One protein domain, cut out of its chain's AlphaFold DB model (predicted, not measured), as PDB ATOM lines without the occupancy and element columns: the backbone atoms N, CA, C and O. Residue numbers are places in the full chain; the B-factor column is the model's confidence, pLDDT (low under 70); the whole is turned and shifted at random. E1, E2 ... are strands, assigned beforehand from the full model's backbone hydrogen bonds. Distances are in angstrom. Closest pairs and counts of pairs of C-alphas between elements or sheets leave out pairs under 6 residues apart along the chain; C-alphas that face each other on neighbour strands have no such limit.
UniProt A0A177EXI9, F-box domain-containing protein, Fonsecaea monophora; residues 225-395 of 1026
ATOM      1  N   GLU A 225      64.059 -58.929  -2.636       89.88
ATOM      2  CA  GLU A 225      65.202 -59.706  -3.139       89.88
ATOM      3  C   GLU A 225      65.465 -59.585  -4.650       89.88
ATOM      4  O   GLU A 225      66.564 -59.909  -5.108       89.88
ATOM      5  N   ARG A 226      64.478 -59.134  -5.433       90.94
ATOM      6  CA  ARG A 226      64.537 -59.149  -6.903       90.94
ATOM      7  C   ARG A 226      64.323 -57.786  -7.551       90.94
ATOM      8  O   ARG A 226      64.980 -57.482  -8.533       90.94
ATOM      9  N   PHE A 227      63.430 -56.971  -7.023       93.44
ATOM     10  CA  PHE A 227      63.018 -55.703  -7.600       93.44
ATOM     11  C   PHE A 227      63.325 -54.539  -6.666       93.44
ATOM     12  O   PHE A 227      63.309 -54.659  -5.437       93.44
ATOM     13  N   ILE A 228      63.526 -53.374  -7.269       94.25
ATOM     14  CA  ILE A 228      63.652 -52.090  -6.587       94.25
ATOM     15  C   ILE A 228      62.731 -51.070  -7.237       94.25
ATOM     16  O   ILE A 228      62.682 -50.957  -8.456       94.25
ATOM     17  N   VAL A 229      62.020 -50.320  -6.403       94.81
ATOM     18  CA  VAL A 229      61.189 -49.182  -6.784       94.81
ATOM     19  C   VAL A 229      61.879 -47.911  -6.299       94.81
ATOM     20  O   VAL A 229      62.039 -47.690  -5.092       94.81
ATOM     21  N   LEU A 230      62.291 -47.082  -7.253       92.94
ATOM     22  CA  LEU A 230      62.884 -45.768  -7.045       92.94
ATOM     23  C   LEU A 230      61.829 -44.703  -7.308       92.94
ATOM     24  O   LEU A 230      61.301 -44.602  -8.410       92.94
ATOM     25  N   GLY A 231      61.523 -43.901  -6.294       91.38
ATOM     26  CA  GLY A 231      60.588 -42.794  -6.429       91.38
ATOM     27  C   GLY A 231      61.286 -41.453  -6.329       91.38
ATOM     28  O   GLY A 231      61.880 -41.146  -5.296       91.38
ATOM     29  N   THR A 232      61.171 -40.623  -7.362       88.06
ATOM     30  CA  THR A 232      61.715 -39.259  -7.361       88.06
ATOM     31  C   THR A 232      60.600 -38.220  -7.364       88.06
ATOM     32  O   THR A 232      59.587 -38.368  -8.046       88.06
ATOM     33  N   ASN A 233      60.774 -37.156  -6.577       83.88
ATOM     34  CA  ASN A 233      59.879 -36.001  -6.582       83.88
ATOM     35  C   ASN A 233      60.681 -34.718  -6.840       83.88
ATOM     36  O   ASN A 233      61.620 -34.372  -6.111       83.88
ATOM     37  N   TRP A 234      60.284 -34.018  -7.897       67.19
ATOM     38  CA  TRP A 234      60.852 -32.750  -8.333       67.19
ATOM     39  C   TRP A 234      59.968 -31.647  -7.765       67.19
ATOM     40  O   TRP A 234      58.803 -31.548  -8.134       67.19
ATOM     41  N   GLY A 235      60.498 -30.867  -6.819       54.25
ATOM     42  CA  GLY A 235      59.736 -30.060  -5.852       54.25
ATOM     43  C   GLY A 235      58.889 -28.883  -6.369       54.25
ATOM     44  O   GLY A 235      58.780 -27.893  -5.652       54.25
ATOM     45  N   GLY A 236      58.302 -28.968  -7.565       56.59
ATOM     46  CA  GLY A 236      57.295 -28.045  -8.102       56.59
ATOM     47  C   GLY A 236      55.899 -28.668  -8.256       56.59
ATOM     48  O   GLY A 236      54.908 -27.983  -8.027       56.59
ATOM     49  N   GLU A 237      55.804 -29.968  -8.553       59.50
ATOM     50  CA  GLU A 237      54.536 -30.709  -8.624       59.50
ATOM     51  C   GLU A 237      54.486 -31.737  -7.477       59.50
ATOM     52  O   GLU A 237      55.486 -32.394  -7.182       59.50
ATOM     53  N   GLN A 238      53.341 -31.918  -6.803       71.50
ATOM     54  CA  GLN A 238      53.138 -33.007  -5.820       71.50
ATOM     55  C   GLN A 238      53.011 -34.368  -6.544       71.50
ATOM     56  O   GLN A 238      52.050 -35.109  -6.348       71.50
ATOM     57  N   THR A 239      53.942 -34.660  -7.449       85.12
ATOM     58  CA  THR A 239      53.940 -35.824  -8.334       85.12
ATOM     59  C   THR A 239      55.201 -36.634  -8.085       85.12
ATOM     60  O   THR A 239      56.312 -36.108  -8.144       85.12
ATOM     61  N   TRP A 240      55.030 -37.919  -7.794       89.38
ATOM     62  CA  TRP A 240      56.133 -38.872  -7.717       89.38
ATOM     63  C   TRP A 240      56.292 -39.585  -9.060       89.38
ATOM     64  O   TRP A 240      55.297 -39.962  -9.676       89.38
ATOM     65  N   LEU A 241      57.532 -39.752  -9.514       89.88
ATOM     66  CA  LEU A 241      57.891 -40.570 -10.673       89.88
ATOM     67  C   LEU A 241      58.516 -41.865 -10.167       89.88
ATOM     68  O   LEU A 241      59.474 -41.799  -9.394       89.88
ATOM     69  N   LEU A 242      57.949 -43.005 -10.557       92.19
ATOM     70  CA  LEU A 242      58.361 -44.323 -10.084       92.19
ATOM     71  C   LEU A 242      59.071 -45.103 -11.192       92.19
ATOM     72  O   LEU A 242      58.498 -45.361 -12.252       92.19
ATOM     73  N   ASP A 243      60.295 -45.524 -10.903       91.38
ATOM     74  CA  ASP A 243      61.097 -46.403 -11.743       91.38
ATOM     75  C   ASP A 243      61.293 -47.746 -11.053       91.38
ATOM     76  O   ASP A 243      61.634 -47.803  -9.871       91.38
ATOM     77  N   VAL A 244      61.081 -48.829 -11.795       93.38
ATOM     78  CA  VAL A 244      61.208 -50.197 -11.299       93.38
ATOM     79  C   VAL A 244      62.370 -50.860 -12.021       93.38
ATOM     80  O   VAL A 244      62.426 -50.830 -13.248       93.38
ATOM     81  N   TYR A 245      63.291 -51.471 -11.283       92.56
ATOM     82  CA  TYR A 245      64.406 -52.230 -11.856       92.56
ATOM     83  C   TYR A 245      64.400 -53.667 -11.340       92.56
ATOM     84  O   TYR A 245      64.054 -53.906 -10.180       92.56
ATOM     85  N   ASP A 246      64.804 -54.608 -12.195       91.62
ATOM     86  CA  ASP A 246      65.047 -56.008 -11.836       91.62
ATOM     87  C   ASP A 246      66.550 -56.202 -11.567       91.62
ATOM     88  O   ASP A 246      67.404 -55.866 -12.387       91.62
ATOM     89  N   PHE A 247      66.887 -56.734 -10.395       89.00
ATOM     90  CA  PHE A 247      68.250 -57.042  -9.968       89.00
ATOM     91  C   PHE A 247      68.865 -58.246 -10.688       89.00
ATOM     92  O   PHE A 247      70.065 -58.490 -10.537       89.00
ATOM     93  N   GLU A 248      68.078 -59.071 -11.380       86.25
ATOM     94  CA  GLU A 248      68.591 -60.178 -12.196       86.25
ATOM     95  C   GLU A 248      69.064 -59.699 -13.565       86.25
ATOM     96  O   GLU A 248      70.136 -60.102 -14.009       86.25
ATOM     97  N   THR A 249      68.304 -58.815 -14.212       85.94
ATOM     98  CA  THR A 249      68.658 -58.263 -15.531       85.94
ATOM     99  C   THR A 249      69.456 -56.962 -15.435       85.94
ATOM    100  O   THR A 249      70.030 -56.522 -16.429       85.94
ATOM    101  N   SER A 250      69.474 -56.323 -14.259       83.94
ATOM    102  CA  SER A 250      69.985 -54.962 -14.036       83.94
ATOM    103  C   SER A 250      69.371 -53.930 -14.992       83.94
ATOM    104  O   SER A 250      69.972 -52.891 -15.272       83.94
ATOM    105  N   GLN A 251      68.173 -54.216 -15.505       86.81
ATOM    106  CA  GLN A 251      67.439 -53.363 -16.426       86.81
ATOM    107  C   GLN A 251      66.167 -52.844 -15.773       86.81
ATOM    108  O   GLN A 251      65.645 -53.382 -14.792       86.81
ATOM    109  N   ARG A 252      65.687 -51.745 -16.336       89.31
ATOM    110  CA  ARG A 252      64.421 -51.152 -15.954       89.31
ATOM    111  C   ARG A 252      63.276 -52.016 -16.475       89.31
ATOM    112  O   ARG A 252      63.297 -52.411 -17.636       89.31
ATOM    113  N   VAL A 253      62.302 -52.296 -15.618       91.06
ATOM    114  CA  VAL A 253      61.127 -53.114 -15.942       91.06
ATOM    115  C   VAL A 253      60.104 -52.289 -16.716       91.06
ATOM    116  O   VAL A 253      59.624 -52.721 -17.758       91.06
ATOM    117  N   ASN A 254      59.788 -51.086 -16.234       88.69
ATOM    118  CA  ASN A 254      58.834 -50.197 -16.887       88.69
ATOM    119  C   ASN A 254      59.482 -49.390 -18.024       88.69
ATOM    120  O   ASN A 254      60.586 -48.861 -17.876       88.69
ATOM    121  N   GLY A 255      58.765 -49.234 -19.142       83.38
ATOM    122  CA  GLY A 255      59.231 -48.431 -20.281       83.38
ATOM    123  C   GLY A 255      59.379 -46.940 -19.948       83.38
ATOM    124  O   GLY A 255      60.411 -46.331 -20.232       83.38
ATOM    125  N   GLU A 256      58.397 -46.355 -19.255       85.12
ATOM    126  CA  GLU A 256      58.381 -44.951 -18.810       85.12
ATOM    127  C   GLU A 256      58.017 -44.809 -17.321       85.12
ATOM    128  O   GLU A 256      57.387 -45.715 -16.765       85.12
ATOM    129  N   PRO A 257      58.439 -43.718 -16.629       87.50
ATOM    130  CA  PRO A 257      58.282 -43.644 -15.178       87.50
ATOM    131  C   PRO A 257      56.805 -43.535 -14.819       87.50
ATOM    132  O   PRO A 257      56.110 -42.649 -15.322       87.50
ATOM    133  N   LEU A 258      56.321 -44.397 -13.923       89.75
ATOM    134  CA  LEU A 258      54.917 -44.361 -13.526       89.75
ATOM    135  C   LEU A 258      54.659 -43.085 -12.722       89.75
ATOM    136  O   LEU A 258      55.322 -42.812 -11.718       89.75
ATOM    137  N   ARG A 259      53.697 -42.281 -13.180       89.31
ATOM    138  CA  ARG A 259      53.371 -40.988 -12.571       89.31
ATOM    139  C   ARG A 259      52.331 -41.161 -11.476       89.31
ATOM    140  O   ARG A 259      51.218 -41.612 -11.726       89.31
ATOM    141  N   LEU A 260      52.655 -40.685 -10.282       88.44
ATOM    142  CA  LEU A 260      51.782 -40.691  -9.116       88.44
ATOM    143  C   LEU A 260      51.473 -39.238  -8.680       88.44
ATOM    144  O   LEU A 260      52.136 -38.706  -7.784       88.44
ATOM    145  N   PRO A 261      50.513 -38.556  -9.343       85.25
ATOM    146  CA  PRO A 261      50.208 -37.139  -9.122       85.25
ATOM    147  C   PRO A 261      49.253 -36.904  -7.949       85.25
ATOM    148  O   PRO A 261      48.301 -37.662  -7.754       85.25
ATOM    149  N   GLY A 262      49.467 -35.815  -7.208       79.31
ATOM    150  CA  GLY A 262      48.640 -35.420  -6.060       79.31
ATOM    151  C   GLY A 262      48.967 -36.177  -4.771       79.31
ATOM    152  O   GLY A 262      48.192 -36.152  -3.818       79.31
ATOM    153  N   TRP A 263      50.109 -36.861  -4.734       80.19
ATOM    154  CA  TRP A 263      50.576 -37.610  -3.575       80.19
ATOM    155  C   TRP A 263      51.560 -36.733  -2.817       80.19
ATOM    156  O   TRP A 263      52.570 -36.308  -3.377       80.19
ATOM    157  N   GLY A 264      51.228 -36.402  -1.564       80.75
ATOM    158  CA  GLY A 264      51.957 -35.419  -0.765       80.75
ATOM    159  C   GLY A 264      53.472 -35.641  -0.747       80.75
ATOM    160  O   GLY A 264      53.982 -36.733  -0.986       80.75
ATOM    161  N   SER A 265      54.231 -34.591  -0.447       82.06
ATOM    162  CA  SER A 265      55.688 -34.631  -0.622       82.06
ATOM    163  C   SER A 265      56.497 -35.025   0.625       82.06
ATOM    164  O   SER A 265      57.717 -35.135   0.532       82.06
ATOM    165  N   ARG A 266      55.915 -35.173   1.819       84.75
ATOM    166  CA  ARG A 266      56.653 -35.491   3.063       84.75
ATOM    167  C   ARG A 266      56.515 -36.979   3.412       84.75
ATOM    168  O   ARG A 266      55.520 -37.388   4.010       84.75
ATOM    169  N   ILE A 267      57.527 -37.772   3.060       88.75
ATOM    170  CA  ILE A 267      57.588 -39.200   3.416       88.75
ATOM    171  C   ILE A 267      57.546 -39.353   4.943       88.75
ATOM    172  O   ILE A 267      58.220 -38.606   5.652       88.75
ATOM    173  N   GLY A 268      56.754 -40.302   5.441       88.75
ATOM    174  CA  GLY A 268      56.606 -40.570   6.873       88.75
ATOM    175  C   GLY A 268      55.610 -39.651   7.586       88.75
ATOM    176  O   GLY A 268      55.502 -39.698   8.800       88.75
ATOM    177  N   SER A 269      54.921 -38.762   6.865       88.62
ATOM    178  CA  SER A 269      53.998 -37.784   7.465       88.62
ATOM    179  C   SER A 269      52.765 -37.555   6.594       88.62
ATOM    180  O   SER A 269      51.640 -37.629   7.074       88.62
ATOM    181  N   THR A 270      52.974 -37.317   5.297       88.69
ATOM    182  CA  THR A 270      51.896 -37.111   4.316       88.69
ATOM    183  C   THR A 270      51.737 -38.281   3.358       88.69
ATOM    184  O   THR A 270      50.666 -38.495   2.803       88.69
ATOM    185  N   VAL A 271      52.834 -39.001   3.113       92.25
ATOM    186  CA  VAL A 271      52.884 -40.160   2.223       92.25
ATOM    187  C   VAL A 271      53.804 -41.224   2.816       92.25
ATOM    188  O   VAL A 271      54.795 -40.887   3.466       92.25
ATOM    189  N   ALA A 272      53.513 -42.498   2.583       95.00
ATOM    190  CA  ALA A 272      54.420 -43.598   2.887       95.00
ATOM    191  C   ALA A 272      54.399 -44.639   1.765       95.00
ATOM    192  O   ALA A 272      53.403 -44.786   1.060       95.00
ATOM    193  N   PHE A 273      55.511 -45.359   1.616       95.56
ATOM    194  CA  PHE A 273      55.726 -46.348   0.559       95.56
ATOM    195  C   PHE A 273      56.283 -47.641   1.152       95.56
ATOM    196  O   PHE A 273      57.162 -47.591   2.024       95.56
ATOM    197  N   THR A 274      55.821 -48.787   0.658       95.44
ATOM    198  CA  THR A 274      56.360 -50.101   1.020       95.44
ATOM    199  C   THR A 274      56.198 -51.111  -0.115       95.44
ATOM    200  O   THR A 274      55.384 -50.924  -1.016       95.44
ATOM    201  N   ILE A 275      56.977 -52.188  -0.052       94.06
ATOM    202  CA  ILE A 275      56.744 -53.407  -0.826       94.06
ATOM    203  C   ILE A 275      56.316 -54.477   0.170       94.06
ATOM    204  O   ILE A 275      56.920 -54.623   1.232       94.06
ATOM    205  N   TYR A 276      55.248 -55.196  -0.146       92.06
ATOM    206  CA  TYR A 276      54.728 -56.257   0.704       92.06
ATOM    207  C   TYR A 276      54.174 -57.377  -0.176       92.06
ATOM    208  O   TYR A 276      53.310 -57.128  -1.013       92.06
ATOM    209  N   LYS A 277      54.683 -58.606  -0.000       88.06
ATOM    210  CA  LYS A 277      54.333 -59.787  -0.820       88.06
ATOM    211  C   LYS A 277      54.401 -59.504  -2.332       88.06
ATOM    212  O   LYS A 277      53.438 -59.744  -3.055       88.06
ATOM    213  N   ASP A 278      55.529 -58.945  -2.774       85.81
ATOM    214  CA  ASP A 278      55.834 -58.592  -4.175       85.81
ATOM    215  C   ASP A 278      54.863 -57.608  -4.844       85.81
ATOM    216  O   ASP A 278      54.789 -57.511  -6.072       85.81
ATOM    217  N   GLN A 279      54.133 -56.852  -4.029       89.38
ATOM    218  CA  GLN A 279      53.252 -55.777  -4.457       89.38
ATOM    219  C   GLN A 279      53.732 -54.451  -3.878       89.38
ATOM    220  O   GLN A 279      54.152 -54.371  -2.720       89.38
ATOM    221  N   PHE A 280      53.678 -53.405  -4.698       93.69
ATOM    222  CA  PHE A 280      53.966 -52.045  -4.264       93.69
ATOM    223  C   PHE A 280      52.728 -51.425  -3.618       93.69
ATOM    224  O   PHE A 280      51.627 -51.539  -4.152       93.69
ATOM    225  N   TYR A 281      52.935 -50.723  -2.506       94.25
ATOM    226  CA  TYR A 281      51.905 -49.958  -1.818       94.25
ATOM    227  C   TYR A 281      52.394 -48.538  -1.547       94.25
ATOM    228  O   TYR A 281      53.457 -48.325  -0.955       94.25
ATOM    229  N   ALA A 282      51.566 -47.566  -1.906       94.75
ATOM    230  CA  ALA A 282      51.675 -46.189  -1.456       94.75
ATOM    231  C   ALA A 282      50.426 -45.822  -0.651       94.75
ATOM    232  O   ALA A 282      49.314 -46.140  -1.071       94.75
ATOM    233  N   VAL A 283      50.592 -45.104   0.463       94.94
ATOM    234  CA  VAL A 283      49.484 -44.503   1.225       94.94
ATOM    235  C   VAL A 283      49.661 -42.993   1.369       94.94
ATOM    236  O   VAL A 283      50.771 -42.525   1.610       94.94
ATOM    237  N   THR A 284      48.576 -42.233   1.233       92.56
ATOM    238  CA  THR A 284      48.506 -40.790   1.505       92.56
ATOM    239  C   THR A 284      47.322 -40.477   2.413       92.56
ATOM    240  O   THR A 284      46.252 -41.065   2.265       92.56
ATOM    241  N   ASN A 285      47.491 -39.534   3.339       88.44
ATOM    242  CA  ASN A 285      46.435 -39.076   4.253       88.44
ATOM    243  C   ASN A 285      45.750 -37.767   3.807       88.44
ATOM    244  O   ASN A 285      45.019 -37.159   4.586       88.44
ATOM    245  N   TRP A 286      45.985 -37.331   2.563       76.12
ATOM    246  CA  TRP A 286      45.516 -36.040   2.029       76.12
ATOM    247  C   TRP A 286      44.176 -36.090   1.293       76.12
ATOM    248  O   TRP A 286      43.697 -35.052   0.840       76.12
ATOM    249  N   VAL A 287      43.568 -37.267   1.146       72.25
ATOM    250  CA  VAL A 287      42.300 -37.392   0.421       72.25
ATOM    251  C   VAL A 287      41.153 -37.043   1.362       72.25
ATOM    252  O   VAL A 287      40.698 -37.866   2.151       72.25
ATOM    253  N   ASN A 288      40.694 -35.796   1.292       64.88
ATOM    254  CA  ASN A 288      39.624 -35.288   2.144       64.88
ATOM    255  C   ASN A 288      38.355 -35.042   1.317       64.88
ATOM    256  O   ASN A 288      38.393 -34.310   0.328       64.88
ATOM    257  N   ALA A 289      37.238 -35.626   1.749       66.00
ATOM    258  CA  ALA A 289      35.893 -35.253   1.324       66.00
ATOM    259  C   ALA A 289      35.291 -34.237   2.333       66.00
ATOM    260  O   ALA A 289      35.868 -34.022   3.408       66.00
ATOM    261  N   PRO A 290      34.148 -33.592   2.022       56.16
ATOM    262  CA  PRO A 290      33.572 -32.518   2.845       56.16
ATOM    263  C   PRO A 290      33.349 -32.895   4.317       56.16
ATOM    264  O   PRO A 290      33.569 -32.069   5.206       56.16
ATOM    265  N   PHE A 291      33.009 -34.159   4.586       65.19
ATOM    266  CA  PHE A 291      32.698 -34.663   5.931       65.19
ATOM    267  C   PHE A 291      33.576 -35.828   6.394       65.19
ATOM    268  O   PHE A 291      33.762 -36.005   7.598       65.19
ATOM    269  N   THR A 292      34.167 -36.570   5.460       73.00
ATOM    270  CA  THR A 292      34.932 -37.792   5.734       73.00
ATOM    271  C   THR A 292      36.305 -37.688   5.086       73.00
ATOM    272  O   THR A 292      36.440 -37.272   3.938       73.00
ATOM    273  N   SER A 293      37.353 -38.051   5.815       82.12
ATOM    274  CA  SER A 293      38.688 -38.200   5.240       82.12
ATOM    275  C   SER A 293      38.953 -39.666   4.920       82.12
ATOM    276  O   SER A 293      38.511 -40.561   5.648       82.12
ATOM    277  N   TYR A 294      39.746 -39.899   3.881       86.56
ATOM    278  CA  TYR A 294      40.159 -41.217   3.424       86.56
ATOM    279  C   TYR A 294      41.683 -41.300   3.345       86.56
ATOM    280  O   TYR A 294      42.383 -40.314   3.103       86.56
ATOM    281  N   TYR A 295      42.208 -42.506   3.519       91.50
ATOM    282  CA  TYR A 295      43.524 -42.845   3.015       91.50
ATOM    283  C   TYR A 295      43.408 -43.110   1.518       91.50
ATOM    284  O   TYR A 295      42.629 -43.964   1.095       91.50
ATOM    285  N   GLY A 296      44.204 -42.406   0.719       90.62
ATOM    286  CA  GLY A 296      44.455 -42.822  -0.654       90.62
ATOM    287  C   GLY A 296      45.461 -43.961  -0.639       90.62
ATOM    288  O   GLY A 296      46.544 -43.794  -0.081       90.62
ATOM    289  N   ILE A 297      45.124 -45.095  -1.245       92.06
ATOM    290  CA  ILE A 297      46.005 -46.250  -1.418       92.06
ATOM    291  C   ILE A 297      46.262 -46.439  -2.904       92.06
ATOM    292  O   ILE A 297      45.319 -46.522  -3.683       92.06
ATOM    293  N   THR A 298      47.531 -46.508  -3.298       91.50
ATOM    294  CA  THR A 298      47.906 -46.881  -4.661       91.50
ATOM    295  C   THR A 298      48.688 -48.172  -4.651       91.50
ATOM    296  O   THR A 298      49.602 -48.334  -3.841       91.50
ATOM    297  N   MET A 299      48.348 -49.057  -5.580       91.44
ATOM    298  CA  MET A 299      49.059 -50.305  -5.827       91.44
ATOM    299  C   MET A 299      49.354 -50.446  -7.314       91.44
ATOM    300  O   MET A 299      48.710 -49.800  -8.145       91.44
ATOM    301  N   PHE A 300      50.290 -51.320  -7.663       89.31
ATOM    302  CA  PHE A 300      50.445 -51.717  -9.058       89.31
ATOM    303  C   PHE A 300      49.280 -52.640  -9.442       89.31
ATOM    304  O   PHE A 300      48.862 -53.482  -8.650       89.31
ATOM    305  N   SER A 301      48.723 -52.466 -10.642       79.06
ATOM    306  CA  SER A 301      47.642 -53.311 -11.172       79.06
ATOM    307  C   SER A 301      48.086 -54.765 -11.332       79.06
ATOM    308  O   SER A 301      47.272 -55.687 -11.297       79.06
ATOM    309  N   LYS A 302      49.397 -54.964 -11.483       82.00
ATOM    310  CA  LYS A 302      50.065 -56.246 -11.661       82.00
ATOM    311  C   LYS A 302      51.300 -56.337 -10.760       82.00
ATOM    312  O   LYS A 302      51.638 -55.406 -10.036       82.00
ATOM    313  N   ARG A 303      51.969 -57.493 -10.767       83.94
ATOM    314  CA  ARG A 303      53.205 -57.717  -9.995       83.94
ATOM    315  C   ARG A 303      54.331 -56.799 -10.480       83.94
ATOM    316  O   ARG A 303      54.354 -56.413 -11.641       83.94
ATOM    317  N   LEU A 304      55.301 -56.534  -9.601       84.31
ATOM    318  CA  LEU A 304      56.454 -55.653  -9.854       84.31
ATOM    319  C   LEU A 304      57.254 -55.958 -11.136       84.31
ATOM    320  O   LEU A 304      57.883 -55.053 -11.668       84.31
ATOM    321  N   GLY A 305      57.248 -57.203 -11.616       82.19
ATOM    322  CA  GLY A 305      57.980 -57.615 -12.818       82.19
ATOM    323  C   GLY A 305      57.242 -57.410 -14.145       82.19
ATOM    324  O   GLY A 305      57.792 -57.775 -15.179       82.19
ATOM    325  N   ASP A 306      56.009 -56.897 -14.138       85.69
ATOM    326  CA  ASP A 306      55.249 -56.663 -15.369       85.69
ATOM    327  C   ASP A 306      55.597 -55.284 -15.969       85.69
ATOM    328  O   ASP A 306      55.491 -54.277 -15.259       85.69
ATOM    329  N   PRO A 307      56.016 -55.208 -17.247       83.12
ATOM    330  CA  PRO A 307      56.420 -53.953 -17.883       83.12
ATOM    331  C   PRO A 307      55.258 -52.969 -18.084       83.12
ATOM    332  O   PRO A 307      55.491 -51.759 -18.103       83.12
ATOM    333  N   ASP A 308      54.024 -53.475 -18.164       82.50
ATOM    334  CA  ASP A 308      52.798 -52.708 -18.413       82.50
ATOM    335  C   ASP A 308      51.984 -52.510 -17.121       82.50
ATOM    336  O   ASP A 308      50.751 -52.451 -17.132       82.50
ATOM    337  N   ALA A 309      52.652 -52.484 -15.964       83.38
ATOM    338  CA  ALA A 309      51.993 -52.240 -14.689       83.38
ATOM    339  C   ALA A 309      51.438 -50.806 -14.622       83.38
ATOM    340  O   ALA A 309      52.161 -49.827 -14.792       83.38
ATOM    341  N   GLU A 310      50.155 -50.677 -14.294       86.38
ATOM    342  CA  GLU A 310      49.490 -49.391 -14.068       86.38
ATOM    343  C   GLU A 310      49.281 -49.136 -12.573       86.38
ATOM    344  O   GLU A 310      49.392 -50.038 -11.743       86.38
ATOM    345  N   LEU A 311      48.949 -47.899 -12.205       88.12
ATOM    346  CA  LEU A 311      48.666 -47.526 -10.819       88.12
ATOM    347  C   LEU A 311      47.158 -47.570 -10.550       88.12
ATOM    348  O   LEU A 311      46.405 -46.738 -11.053       88.12
ATOM    349  N   THR A 312      46.728 -48.498  -9.698       87.50
ATOM    350  CA  THR A 312      45.341 -48.581  -9.209       87.50
ATOM    351  C   THR A 312      45.183 -47.731  -7.958       87.50
ATOM    352  O   THR A 312      45.981 -47.853  -7.033       87.50
ATOM    353  N   LYS A 313      44.171 -46.857  -7.923       85.69
ATOM    354  CA  LYS A 313      43.883 -45.976  -6.784       85.69
ATOM    355  C   LYS A 313      42.627 -46.448  -6.072       85.69
ATOM    356  O   LYS A 313      41.562 -46.477  -6.676       85.69
ATOM    357  N   ASN A 314      42.751 -46.723  -4.784       86.25
ATOM    358  CA  ASN A 314      41.648 -47.113  -3.920       86.25
ATOM    359  C   ASN A 314      41.571 -46.173  -2.712       86.25
ATOM    360  O   ASN A 314      42.579 -45.584  -2.313       86.25
ATOM    361  N   LEU A 315      40.389 -46.047  -2.110       86.44
ATOM    362  CA  LEU A 315      40.191 -45.267  -0.889       86.44
ATOM    363  C   LEU A 315      39.844 -46.182   0.277       86.44
ATOM    364  O   LEU A 315      39.035 -47.095   0.139       86.44
ATOM    365  N   ILE A 316      40.433 -45.910   1.436       87.31
ATOM    366  CA  ILE A 316      40.088 -46.556   2.704       87.31
ATOM    367  C   ILE A 316      39.592 -45.477   3.660       87.31
ATOM    368  O   ILE A 316      40.221 -44.426   3.776       87.31
ATOM    369  N   TRP A 317      38.475 -45.717   4.347       84.62
ATOM    370  CA  TRP A 317      37.964 -44.786   5.359       84.62
ATOM    371  C   TRP A 317      39.042 -44.486   6.411       84.62
ATOM    372  O   TRP A 317      39.693 -45.402   6.915       84.62
ATOM    373  N   ARG A 318      39.241 -43.202   6.733       85.00
ATOM    374  CA  ARG A 318      40.257 -42.752   7.697       85.00
ATOM    375  C   ARG A 318      39.639 -42.131   8.945       85.00
ATOM    376  O   ARG A 318      40.068 -42.462  10.042       85.00
ATOM    377  N   ARG A 319      38.711 -41.182   8.788       80.25
ATOM    378  CA  ARG A 319      38.083 -40.453   9.910       80.25
ATOM    379  C   ARG A 319      36.898 -39.611   9.458       80.25
ATOM    380  O   ARG A 319      36.785 -39.311   8.268       80.25
ATOM    381  N   GLN A 320      36.121 -39.104  10.411       75.19
ATOM    382  CA  GLN A 320      35.185 -38.009  10.165       75.19
ATOM    383  C   GLN A 320      35.815 -36.657  10.527       75.19
ATOM    384  O   GLN A 320      36.698 -36.543  11.381       75.19
ATOM    385  N   ASN A 321      35.353 -35.597   9.868       69.81
ATOM    386  CA  ASN A 321      35.799 -34.230  10.139       69.81
ATOM    387  C   ASN A 321      35.283 -33.713  11.494       69.81
ATOM    388  O   ASN A 321      35.887 -32.801  12.059       69.81
ATOM    389  N   ILE A 322      34.210 -34.313  12.030       66.75
ATOM    390  CA  ILE A 322      33.674 -34.008  13.366       66.75
ATOM    391  C   ILE A 322      34.605 -34.460  14.499       66.75
ATOM    392  O   ILE A 322      34.541 -33.904  15.591       66.75
ATOM    393  N   ASP A 323      35.539 -35.378  14.225       68.69
ATOM    394  CA  ASP A 323      36.550 -35.834  15.189       68.69
ATOM    395  C   ASP A 323      37.596 -34.734  15.524       68.69
ATOM    396  O   ASP A 323      38.637 -35.023  16.100       68.69
ATOM    397  N   GLY A 324      37.368 -33.481  15.111       69.31
ATOM    398  CA  GLY A 324      38.158 -32.308  15.486       69.31
ATOM    399  C   GLY A 324      39.329 -31.982  14.546       69.31
ATOM    400  O   GLY A 324      39.818 -32.831  13.803       69.31
ATOM    401  N   PRO A 325      39.819 -30.731  14.513       70.62
ATOM    402  CA  PRO A 325      40.999 -30.397  13.721       70.62
ATOM    403  C   PRO A 325      42.241 -31.153  14.218       70.62
ATOM    404  O   PRO A 325      42.354 -31.484  15.397       70.62
ATOM    405  N   HIS A 326      43.187 -31.403  13.315       74.56
ATOM    406  CA  HIS A 326      44.446 -32.079  13.625       74.56
ATOM    407  C   HIS A 326      45.627 -31.111  13.550       74.56
ATOM    408  O   HIS A 326      45.645 -30.180  12.745       74.56
ATOM    409  N   ASP A 327      46.624 -31.345  14.396       78.38
ATOM    410  CA  ASP A 327      47.913 -30.667  14.343       78.38
ATOM    411  C   ASP A 327      48.887 -31.453  13.446       78.38
ATOM    412  O   ASP A 327      49.505 -32.442  13.856       78.38
ATOM    413  N   ASP A 328      49.054 -30.970  12.211       76.06
ATOM    414  CA  ASP A 328      49.963 -31.525  11.196       76.06
ATOM    415  C   ASP A 328      51.431 -31.595  11.641       76.06
ATOM    416  O   ASP A 328      52.252 -32.304  11.042       76.06
ATOM    417  N   THR A 329      51.820 -30.859  12.687       78.75
ATOM    418  CA  THR A 329      53.196 -30.903  13.185       78.75
ATOM    419  C   THR A 329      53.523 -32.230  13.871       78.75
ATOM    420  O   THR A 329      54.711 -32.578  13.963       78.75
ATOM    421  N   TRP A 330      52.505 -32.985  14.293       83.56
ATOM    422  CA  TRP A 330      52.609 -34.297  14.934       83.56
ATOM    423  C   TRP A 330      52.272 -35.471  14.010       83.56
ATOM    424  O   TRP A 330      52.352 -36.609  14.468       83.56
ATOM    425  N   ALA A 331      51.946 -35.198  12.742       88.31
ATOM    426  CA  ALA A 331      51.592 -36.214  11.757       88.31
ATOM    427  C   ALA A 331      52.750 -37.188  11.493       88.31
ATOM    428  O   ALA A 331      53.834 -36.775  11.058       88.31
ATOM    429  N   ASP A 332      52.470 -38.467  11.709       92.00
ATOM    430  CA  ASP A 332      53.340 -39.616  11.466       92.00
ATOM    431  C   ASP A 332      52.555 -40.645  10.646       92.00
ATOM    432  O   ASP A 332      51.396 -40.908  10.956       92.00
ATOM    433  N   LEU A 333      53.140 -41.189   9.583       94.44
ATOM    434  CA  LEU A 333      52.464 -42.118   8.676       94.44
ATOM    435  C   LEU A 333      53.436 -43.199   8.219       94.44
ATOM    436  O   LEU A 333      54.445 -42.908   7.577       94.44
ATOM    437  N   SER A 334      53.124 -44.455   8.516       94.88
ATOM    438  CA  SER A 334      53.992 -45.590   8.208       94.88
ATOM    439  C   SER A 334      53.200 -46.863   7.913       94.88
ATOM    440  O   SER A 334      51.978 -46.905   8.057       94.88
ATOM    441  N   PHE A 335      53.916 -47.902   7.482       95.94
ATOM    442  CA  PHE A 335      53.380 -49.251   7.354       95.94
ATOM    443  C   PHE A 335      53.989 -50.162   8.419       95.94
ATOM    444  O   PHE A 335      55.183 -50.059   8.701       95.94
ATOM    445  N   GLN A 336      53.187 -51.071   8.969       95.94
ATOM    446  CA  GLN A 336      53.640 -52.138   9.869       95.94
ATOM    447  C   GLN A 336      52.963 -53.462   9.506       95.94
ATOM    448  O   GLN A 336      51.981 -53.478   8.766       95.94
ATOM    449  N   ILE A 337      53.496 -54.572  10.012       94.88
ATOM    450  CA  ILE A 337      52.913 -55.906   9.842       94.88
ATOM    451  C   ILE A 337      52.387 -56.372  11.196       94.88
ATOM    452  O   ILE A 337      53.097 -56.287  12.197       94.88
ATOM    453  N   ASP A 338      51.161 -56.883  11.219       94.62
ATOM    454  CA  ASP A 338      50.626 -57.584  12.386       94.62
ATOM    455  C   ASP A 338      51.299 -58.960  12.525       94.62
ATOM    456  O   ASP A 338      51.194 -59.797  11.627       94.62
ATOM    457  N   TYR A 339      51.968 -59.227  13.648       94.00
ATOM    458  CA  TYR A 339      52.651 -60.510  13.873       94.00
ATOM    459  C   TYR A 339      51.704 -61.711  13.979       94.00
ATOM    460  O   TYR A 339      52.129 -62.835  13.697       94.00
ATOM    461  N   SER A 340      50.435 -61.487  14.321       89.38
ATOM    462  CA  SER A 340      49.434 -62.551  14.444       89.38
ATOM    463  C   SER A 340      48.799 -62.902  13.095       89.38
ATOM    464  O   SER A 340      48.830 -64.052  12.659       89.38
ATOM    465  N   THR A 341      48.285 -61.902  12.380       91.44
ATOM    466  CA  THR A 341      47.524 -62.094  11.131       91.44
ATOM    467  C   THR A 341      48.403 -62.030   9.881       91.44
ATOM    468  O   THR A 341      48.053 -62.563   8.823       91.44
ATOM    469  N   GLY A 342      49.568 -61.390   9.991       93.19
ATOM    470  CA  GLY A 342      50.481 -61.121   8.890       93.19
ATOM    471  C   GLY A 342      50.000 -60.014   7.971       93.19
ATOM    472  O   GLY A 342      50.601 -59.836   6.918       93.19
ATOM    473  N   GLU A 343      48.917 -59.308   8.297       93.38
ATOM    474  CA  GLU A 343      48.350 -58.258   7.456       93.38
ATOM    475  C   GLU A 343      49.220 -56.999   7.413       93.38
ATOM    476  O   GLU A 343      49.929 -56.677   8.367       93.38
ATOM    477  N   LEU A 344      49.145 -56.280   6.289       95.56
ATOM    478  CA  LEU A 344      49.767 -54.971   6.142       95.56
ATOM    479  C   LEU A 344      48.854 -53.902   6.751       95.56
ATOM    480  O   LEU A 344      47.688 -53.774   6.369       95.56
ATOM    481  N   LEU A 345      49.408 -53.130   7.677       96.00
ATOM    482  CA  LEU A 345      48.716 -52.104   8.439       96.00
ATOM    483  C   LEU A 345      49.185 -50.716   8.004       96.00
ATOM    484  O   LEU A 345      50.390 -50.478   7.899       96.00
ATOM    485  N   VAL A 346      48.249 -49.786   7.821       96.38
ATOM    486  CA  VAL A 346      48.535 -48.345   7.797       96.38
ATOM    487  C   VAL A 346      48.537 -47.856   9.236       96.38
ATOM    488  O   VAL A 346      47.534 -48.012   9.919       96.38
ATOM    489  N   VAL A 347      49.636 -47.266   9.699       95.75
ATOM    490  CA  VAL A 347      49.766 -46.718  11.055       95.75
ATOM    491  C   VAL A 347      49.926 -45.208  10.951       95.75
ATOM    492  O   VAL A 347      50.906 -44.723  10.380       95.75
ATOM    493  N   GLU A 348      48.971 -44.467  11.505       94.38
ATOM    494  CA  GLU A 348      48.962 -43.008  11.494       94.38
ATOM    495  C   GLU A 348      48.939 -42.438  12.915       94.38
ATOM    496  O   GLU A 348      48.021 -42.702  13.687       94.38
ATOM    497  N   GLY A 349      49.935 -41.620  13.248       92.00
ATOM    498  CA  GLY A 349      49.987 -40.838  14.479       92.00
ATOM    499  C   GLY A 349      49.472 -39.424  14.248       92.00
ATOM    500  O   GLY A 349      49.944 -38.727  13.347       92.00
ATOM    501  N   ARG A 350      48.522 -38.977  15.073       87.69
ATOM    502  CA  ARG A 350      47.920 -37.636  14.998       87.69
ATOM    503  C   ARG A 350      47.763 -37.029  16.388       87.69
ATOM    504  O   ARG A 350      47.757 -37.735  17.394       87.69
ATOM    505  N   LYS A 351      47.647 -35.704  16.438       85.75
ATOM    506  CA  LYS A 351      47.259 -34.964  17.640       85.75
ATOM    507  C   LYS A 351      46.017 -34.149  17.299       85.75
ATOM    508  O   LYS A 351      46.074 -33.331  16.382       85.75
ATOM    509  N   GLU A 352      44.900 -34.439  17.954       80.12
ATOM    510  CA  GLU A 352      43.564 -34.003  17.529       80.12
ATOM    511  C   GLU A 352      42.768 -33.457  18.700       80.12
ATOM    512  O   GLU A 352      42.889 -33.940  19.823       80.12
ATOM    513  N   TRP A 353      41.981 -32.419  18.445       73.94
ATOM    514  CA  TRP A 353      41.059 -31.906  19.452       73.94
ATOM    515  C   TRP A 353      39.933 -32.910  19.655       73.94
ATOM    516  O   TRP A 353      39.393 -33.417  18.672       73.94
ATOM    517  N   GLY A 354      39.561 -33.167  20.908       64.69
ATOM    518  CA  GLY A 354      38.404 -33.999  21.208       64.69
ATOM    519  C   GLY A 354      37.118 -33.474  20.544       64.69
ATOM    520  O   GLY A 354      37.038 -32.287  20.184       64.69
ATOM    521  N   PRO A 355      36.091 -34.335  20.399       58.03
ATOM    522  CA  PRO A 355      34.767 -33.918  19.948       58.03
ATOM    523  C   PRO A 355      34.282 -32.701  20.748       58.03
ATOM    524  O   PRO A 355      34.621 -32.555  21.921       58.03
ATOM    525  N   GLU A 356      33.555 -31.789  20.100       57.53
ATOM    526  CA  GLU A 356      32.985 -30.579  20.734       57.53
ATOM    527  C   GLU A 356      34.015 -29.616  21.355       57.53
ATOM    528  O   GLU A 356      33.670 -28.641  22.019       57.53
ATOM    529  N   GLY A 357      35.305 -29.813  21.065       52.06
ATOM    530  CA  GLY A 357      36.368 -28.979  21.601       52.06
ATOM    531  C   GLY A 357      36.953 -29.434  22.924       52.06
ATOM    532  O   GLY A 357      37.552 -28.598  23.600       52.06
ATOM    533  N   GLY A 358      36.831 -30.726  23.235       61.19
ATOM    534  CA  GLY A 358      37.599 -31.382  24.288       61.19
ATOM    535  C   GLY A 358      39.124 -31.284  24.099       61.19
ATOM    536  O   GLY A 358      39.607 -30.724  23.105       61.19
ATOM    537  N   PRO A 359      39.899 -31.824  25.055       66.31
ATOM    538  CA  PRO A 359      41.347 -31.657  25.103       66.31
ATOM    539  C   PRO A 359      42.039 -32.172  23.837       66.31
ATOM    540  O   PRO A 359      41.550 -33.060  23.135       66.31
ATOM    541  N   LEU A 360      43.196 -31.587  23.538       73.25
ATOM    542  CA  LEU A 360      44.033 -31.969  22.410       73.25
ATOM    543  C   LEU A 360      44.760 -33.285  22.736       73.25
ATOM    544  O   LEU A 360      45.759 -33.289  23.450       73.25
ATOM    545  N   ILE A 361      44.277 -34.406  22.201       79.75
ATOM    546  CA  ILE A 361      44.772 -35.749  22.515       79.75
ATOM    547  C   ILE A 361      45.603 -36.298  21.358       79.75
ATOM    548  O   ILE A 361      45.242 -36.224  20.182       79.75
ATOM    549  N   ARG A 362      46.744 -36.895  21.701       85.88
ATOM    550  CA  ARG A 362      47.570 -37.646  20.760       85.88
ATOM    551  C   ARG A 362      47.064 -39.076  20.622       85.88
ATOM    552  O   ARG A 362      46.826 -39.726  21.633       85.88
ATOM    553  N   ALA A 363      46.953 -39.594  19.404       89.50
ATOM    554  CA  ALA A 363      46.549 -40.975  19.165       89.50
ATOM    555  C   ALA A 363      47.252 -41.585  17.948       89.50
ATOM    556  O   ALA A 363      47.522 -40.893  16.966       89.50
ATOM    557  N   TYR A 364      47.507 -42.893  18.011       92.56
ATOM    558  CA  TYR A 364      47.818 -43.714  16.846       92.56
ATOM    559  C   TYR A 364      46.572 -44.486  16.418       92.56
ATOM    560  O   TYR A 364      45.974 -45.219  17.211       92.56
ATOM    561  N   GLN A 365      46.192 -44.316  15.156       91.50
ATOM    562  CA  GLN A 365      45.153 -45.089  14.489       91.50
ATOM    563  C   GLN A 365      45.805 -46.052  13.506       91.50
ATOM    564  O   GLN A 365      46.753 -45.699  12.805       91.50
ATOM    565  N   THR A 366      45.320 -47.285  13.488       93.88
ATOM    566  CA  THR A 366      45.869 -48.352  12.660       93.88
ATOM    567  C   THR A 366      44.773 -48.968  11.808       93.88
ATOM    568  O   THR A 366      43.774 -49.426  12.346       93.88
ATOM    569  N   THR A 367      44.964 -49.035  10.495       92.62
ATOM    570  CA  THR A 367      43.969 -49.609   9.584       92.62
ATOM    571  C   THR A 367      44.553 -50.806   8.832       92.62
ATOM    572  O   THR A 367      45.495 -50.626   8.052       92.62
ATOM    573  N   PRO A 368      44.024 -52.028   9.029       92.06
ATOM    574  CA  PRO A 368      44.411 -53.190   8.234       92.06
ATOM    575  C   PRO A 368      43.916 -53.053   6.790       92.06
ATOM    576  O   PRO A 368      42.719 -52.926   6.541       92.06
ATOM    577  N   ILE A 369      44.829 -53.103   5.817       89.69
ATOM    578  CA  ILE A 369      44.503 -52.829   4.404       89.69
ATOM    579  C   ILE A 369      43.591 -53.901   3.807       89.69
ATOM    580  O   ILE A 369      42.729 -53.589   2.997       89.69
ATOM    581  N   ARG A 370      43.768 -55.170   4.191       84.25
ATOM    582  CA  ARG A 370      42.990 -56.286   3.623       84.25
ATOM    583  C   ARG A 370      41.533 -56.294   4.067       84.25
ATOM    584  O   ARG A 370      40.677 -56.699   3.293       84.25
ATOM    585  N   ARG A 371      41.280 -55.872   5.305       79.25
ATOM    586  CA  ARG A 371      39.939 -55.810   5.907       79.25
ATOM    587  C   ARG A 371      39.251 -54.478   5.646       79.25
ATOM    588  O   ARG A 371      38.079 -54.309   5.961       79.25
ATOM    589  N   ALA A 372      39.990 -53.506   5.124       74.56
ATOM    590  CA  ALA A 372      39.426 -52.227   4.777       74.56
ATOM    591  C   ALA A 372      38.490 -52.377   3.577       74.56
ATOM    592  O   ALA A 372      38.884 -52.854   2.515       74.56
ATOM    593  N   ASN A 373      37.259 -51.901   3.740       69.00
ATOM    594  CA  ASN A 373      36.340 -51.745   2.623       69.00
ATOM    595  C   ASN A 373      36.888 -50.653   1.704       69.00
ATOM    596  O   ASN A 373      36.891 -49.475   2.081       69.00
ATOM    597  N   PHE A 374      37.374 -51.052   0.530       71.81
ATOM    598  CA  PHE A 374      37.750 -50.112  -0.513       71.81
ATOM    599  C   PHE A 374      36.495 -49.408  -1.013       71.81
ATOM    600  O   PHE A 374      35.541 -50.057  -1.431       71.81
ATOM    601  N   VAL A 375      36.498 -48.084  -0.934       67.19
ATOM    602  CA  VAL A 375      35.377 -47.253  -1.371       67.19
ATOM    603  C   VAL A 375      35.742 -46.660  -2.728       67.19
ATOM    604  O   VAL A 375      36.837 -46.111  -2.894       67.19
ATOM    605  N   LEU A 376      34.849 -46.787  -3.708       57.06
ATOM    606  CA  LEU A 376      34.948 -46.021  -4.951       57.06
ATOM    607  C   LEU A 376      34.624 -44.556  -4.641       57.06
ATOM    608  O   LEU A 376      33.795 -44.276  -3.782       57.06
ATOM    609  N   ALA A 377      35.275 -43.612  -5.322       51.28
ATOM    610  CA  ALA A 377      35.145 -42.179  -5.024       51.28
ATOM    611  C   ALA A 377      33.692 -41.648  -5.051       51.28
ATOM    612  O   ALA A 377      33.434 -40.600  -4.465       51.28
ATOM    613  N   ASP A 378      32.767 -42.395  -5.663       45.56
ATOM    614  CA  ASP A 378      31.365 -42.029  -5.868       45.56
ATOM    615  C   ASP A 378      30.400 -42.649  -4.821       45.56
ATOM    616  O   ASP A 378      29.223 -42.305  -4.797       45.56
ATOM    617  N   GLU A 379      30.879 -43.517  -3.916       52.56
ATOM    618  CA  GLU A 379      30.084 -44.188  -2.860       52.56
ATOM    619  C   GLU A 379      30.482 -43.708  -1.448       52.56
ATOM    620  O   GLU A 379      30.764 -44.489  -0.536       52.56
ATOM    621  N   ILE A 380      30.578 -42.389  -1.262       55.50
ATOM    622  CA  ILE A 380      30.991 -41.774   0.009       55.50
ATOM    623  C   ILE A 380      29.903 -41.992   1.074       55.50
ATOM    624  O   ILE A 380      28.931 -41.250   1.180       55.50
ATOM    625  N   ASP A 381      30.094 -43.034   1.878       53.94
ATOM    626  CA  ASP A 381      29.299 -43.349   3.063       53.94
ATOM    627  C   ASP A 381      29.664 -42.416   4.239       53.94
ATOM    628  O   ASP A 381      30.822 -42.342   4.668       53.94
ATOM    629  N   ASN A 382      28.662 -41.699   4.758       54.19
ATOM    630  CA  ASN A 382      28.791 -40.769   5.883       54.19
ATOM    631  C   ASN A 382      28.585 -41.438   7.256       54.19
ATOM    632  O   ASN A 382      28.632 -40.752   8.282       54.19
ATOM    633  N   SER A 383      28.370 -42.756   7.313       55.72
ATOM    634  CA  SER A 383      28.218 -43.480   8.575       55.72
ATOM    635  C   SER A 383      29.494 -43.416   9.430       55.72
ATOM    636  O   SER A 383      30.633 -43.464   8.947       55.72
ATOM    637  N   ARG A 384      29.316 -43.264  10.747       56.88
ATOM    638  CA  ARG A 384      30.433 -43.265  11.695       56.88
ATOM    639  C   ARG A 384      30.895 -44.699  11.908       56.88
ATOM    640  O   ARG A 384      30.186 -45.490  12.523       56.88
ATOM    641  N   ARG A 385      32.103 -45.028  11.449       65.81
ATOM    642  CA  ARG A 385      32.676 -46.365  11.639       65.81
ATOM    643  C   ARG A 385      33.374 -46.468  12.987       65.81
ATOM    644  O   ARG A 385      34.301 -45.718  13.290       65.81
ATOM    645  N   LEU A 386      32.924 -47.418  13.800       63.34
ATOM    646  CA  LEU A 386      33.613 -47.806  15.024       63.34
ATOM    647  C   LEU A 386      34.858 -48.613  14.648       63.34
ATOM    648  O   LEU A 386      34.808 -49.474  13.775       63.34
ATOM    649  N   SER A 387      35.981 -48.350  15.313       69.12
ATOM    650  CA  SER A 387      37.179 -49.192  15.206       69.12
ATOM    651  C   SER A 387      37.358 -50.002  16.484       69.12
ATOM    652  O   SER A 387      37.093 -49.507  17.585       69.12
ATOM    653  N   ALA A 388      37.826 -51.246  16.356       76.75
ATOM    654  CA  ALA A 388      38.131 -52.066  17.522       76.75
ATOM    655  C   ALA A 388      39.262 -51.428  18.351       76.75
ATOM    656  O   ALA A 388      40.166 -50.779  17.816       76.75
ATOM    657  N   GLY A 389      39.227 -51.620  19.674       78.75
ATOM    658  CA  GLY A 389      40.145 -50.948  20.606       78.75
ATOM    659  C   GLY A 389      41.626 -51.232  20.328       78.75
ATOM    660  O   GLY A 389      42.475 -50.380  20.581       78.75
ATOM    661  N   ARG A 390      41.930 -52.388  19.728       88.06
ATOM    662  CA  ARG A 390      43.275 -52.790  19.282       88.06
ATOM    663  C   ARG A 390      43.910 -51.810  18.294       88.06
ATOM    664  O   ARG A 390      45.123 -51.616  18.318       88.06
ATOM    665  N   TYR A 391      43.090 -51.180  17.462       89.44
ATOM    666  CA  TYR A 391      43.517 -50.345  16.341       89.44
ATOM    667  C   TYR A 391      43.538 -48.846  16.659       89.44
ATOM    668  O   TYR A 391      44.035 -48.060  15.855       89.44
ATOM    669  N   ILE A 392      43.043 -48.439  17.832       89.12
ATOM    670  CA  ILE A 392      43.106 -47.053  18.308       89.12
ATOM    671  C   ILE A 392      43.813 -47.022  19.656       89.12
ATOM    672  O   ILE A 392      43.316 -47.561  20.647       89.12
ATOM    673  N   HIS A 393      44.955 -46.344  19.710       90.94
ATOM    674  CA  HIS A 393      45.704 -46.109  20.936       90.94
ATOM    675  C   HIS A 393      45.837 -44.603  21.157       90.94
ATOM    676  O   HIS A 393      46.650 -43.949  20.513       90.94
ATOM    677  N   ALA A 394      45.005 -44.042  22.037       87.75
ATOM    678  CA  ALA A 394      45.141 -42.666  22.510       87.75
ATOM    679  C   ALA A 394      46.186 -42.604  23.630       87.75
ATOM    680  O   ALA A 394      46.271 -43.542  24.414       87.75
ATOM    681  N   GLN A 395      46.969 -41.528  23.708       80.31
ATOM    682  CA  GLN A 395      48.022 -41.325  24.711       80.31
ATOM    683  C   GLN A 395      47.451 -41.174  26.124       80.31
ATOM    684  O   GLN A 395      48.054 -41.649  27.084       80.31
TER     685      GLN A 395
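Overview. This is residues 225 to 395 of the 1026 residues of the protein "F-box domain-containing protein" of Fonsecaea monophora (UniProt A0A177EXI9). Three antiparallel sheets follow one another along the longest axis: E4 E5 E6 E7 in the middle, E8 E9 E10 E11 face to face with it as a sandwich, and the small sheet E1 E2 E3 on its other side, loosely joined with few contacts. The link after E10 runs back past the sandwich, and its residues 374 to 375 pair with the edge strand E7. The printed part has 171 residues, with no named helix and eleven named strands from E1 to E11 in chain order, each sheet antiparallel in the order named. The class is all strand, though under half of the residues, 83, are in named elements. The whole is compact, with a radius of gyration of the C-alphas of 17.1 A, and it spans 57 by 41 by 30 A.

Along the chain. Find C-alpha 227 at (63.018, -55.703, -7.600); from there E1, residues 227 to 234, runs 23.1 A. Next come E2, residues 239 to 246, 23.3 A long, and E3, residues 258 to 261, 9.7 A long. Look then for C-alpha 271 at (52.884, -40.160, 2.223), where E4 begins; it runs 16.3 A to residue 276. E5, residues 279 to 288, measures 25.5 A and bends by 60 degrees at residue 285. E6, residues 292 to 300, is 25.6 A long, and E7, residues 311 to 320, is 26.7 A long. E8, residues 332 to 337, measures 16.4 A; E9, residues 344 to 353, 28.0 A; and E10, residues 360 to 368, 25.5 A. The last strand, E11, residues 392 to 394, is 6.4 A long and ends with C-alpha 394 at (45.141, -42.666, 22.510).

Arrangement. Begin with E1, E2 and E3, a meander, each strand the antiparallel neighbour of the one before. Here N 230 and O 243 are 2.8 A apart across the hairpin E1 and E2, and N 242 and O 258 are 2.9 A apart between E2 and E3. E1 and E4 are near each other, with 6 pairs of C-alphas within 10 A, while E1 and E5 are only just apart, at 8.2 A. The closest C-alphas of E3 and E7 are those of Leu 258 and Leu 311, 7.5 A apart. Go on to the second meander, E4 E5 E6 E7, strongly twisted, its C-alphas up to 6.5 A off their best plane. Look at N 274 and O 281, 2.9 A, between E4 and E5; N 284 and O 296, 2.9 A, between E5 and E6; and N 297 and O 314, 2.8 A, between E6 and E7. E8 E9 E10 E11 is the third meander, with N 347 and O 334 at 2.9 A, N 350 and O 363 at 2.9 A, and N 364 and O 393 at 2.8 A across its three pairs. These two sheets form a sandwich, two sheets face to face: the parts that face each other are 9.8 A centre to centre, and the strands of the one stand at 28 degrees to those of the other. Between the edge strands E4 and E8, the closest C-alphas are those of Ala 272 and Ser 334, 5.7 A apart. E7 and E10 are near each other, with 7 pairs within 10 A.

Size, cuts and confidence. The two C-alphas farthest apart, those of Thr 249 and Glu 356, are 57.9 A from each other. The printed part has no cut. Three links are long: E2 to E3, E7 to E8, and E10 to E11 with its 23 residues, 369 to 391. The mean pLDDT of the printed part is 82.3; it is under 70 at residues 234 to 237, 288 to 291, 321 to 324, 354 to 359, 373 and 375 to 387.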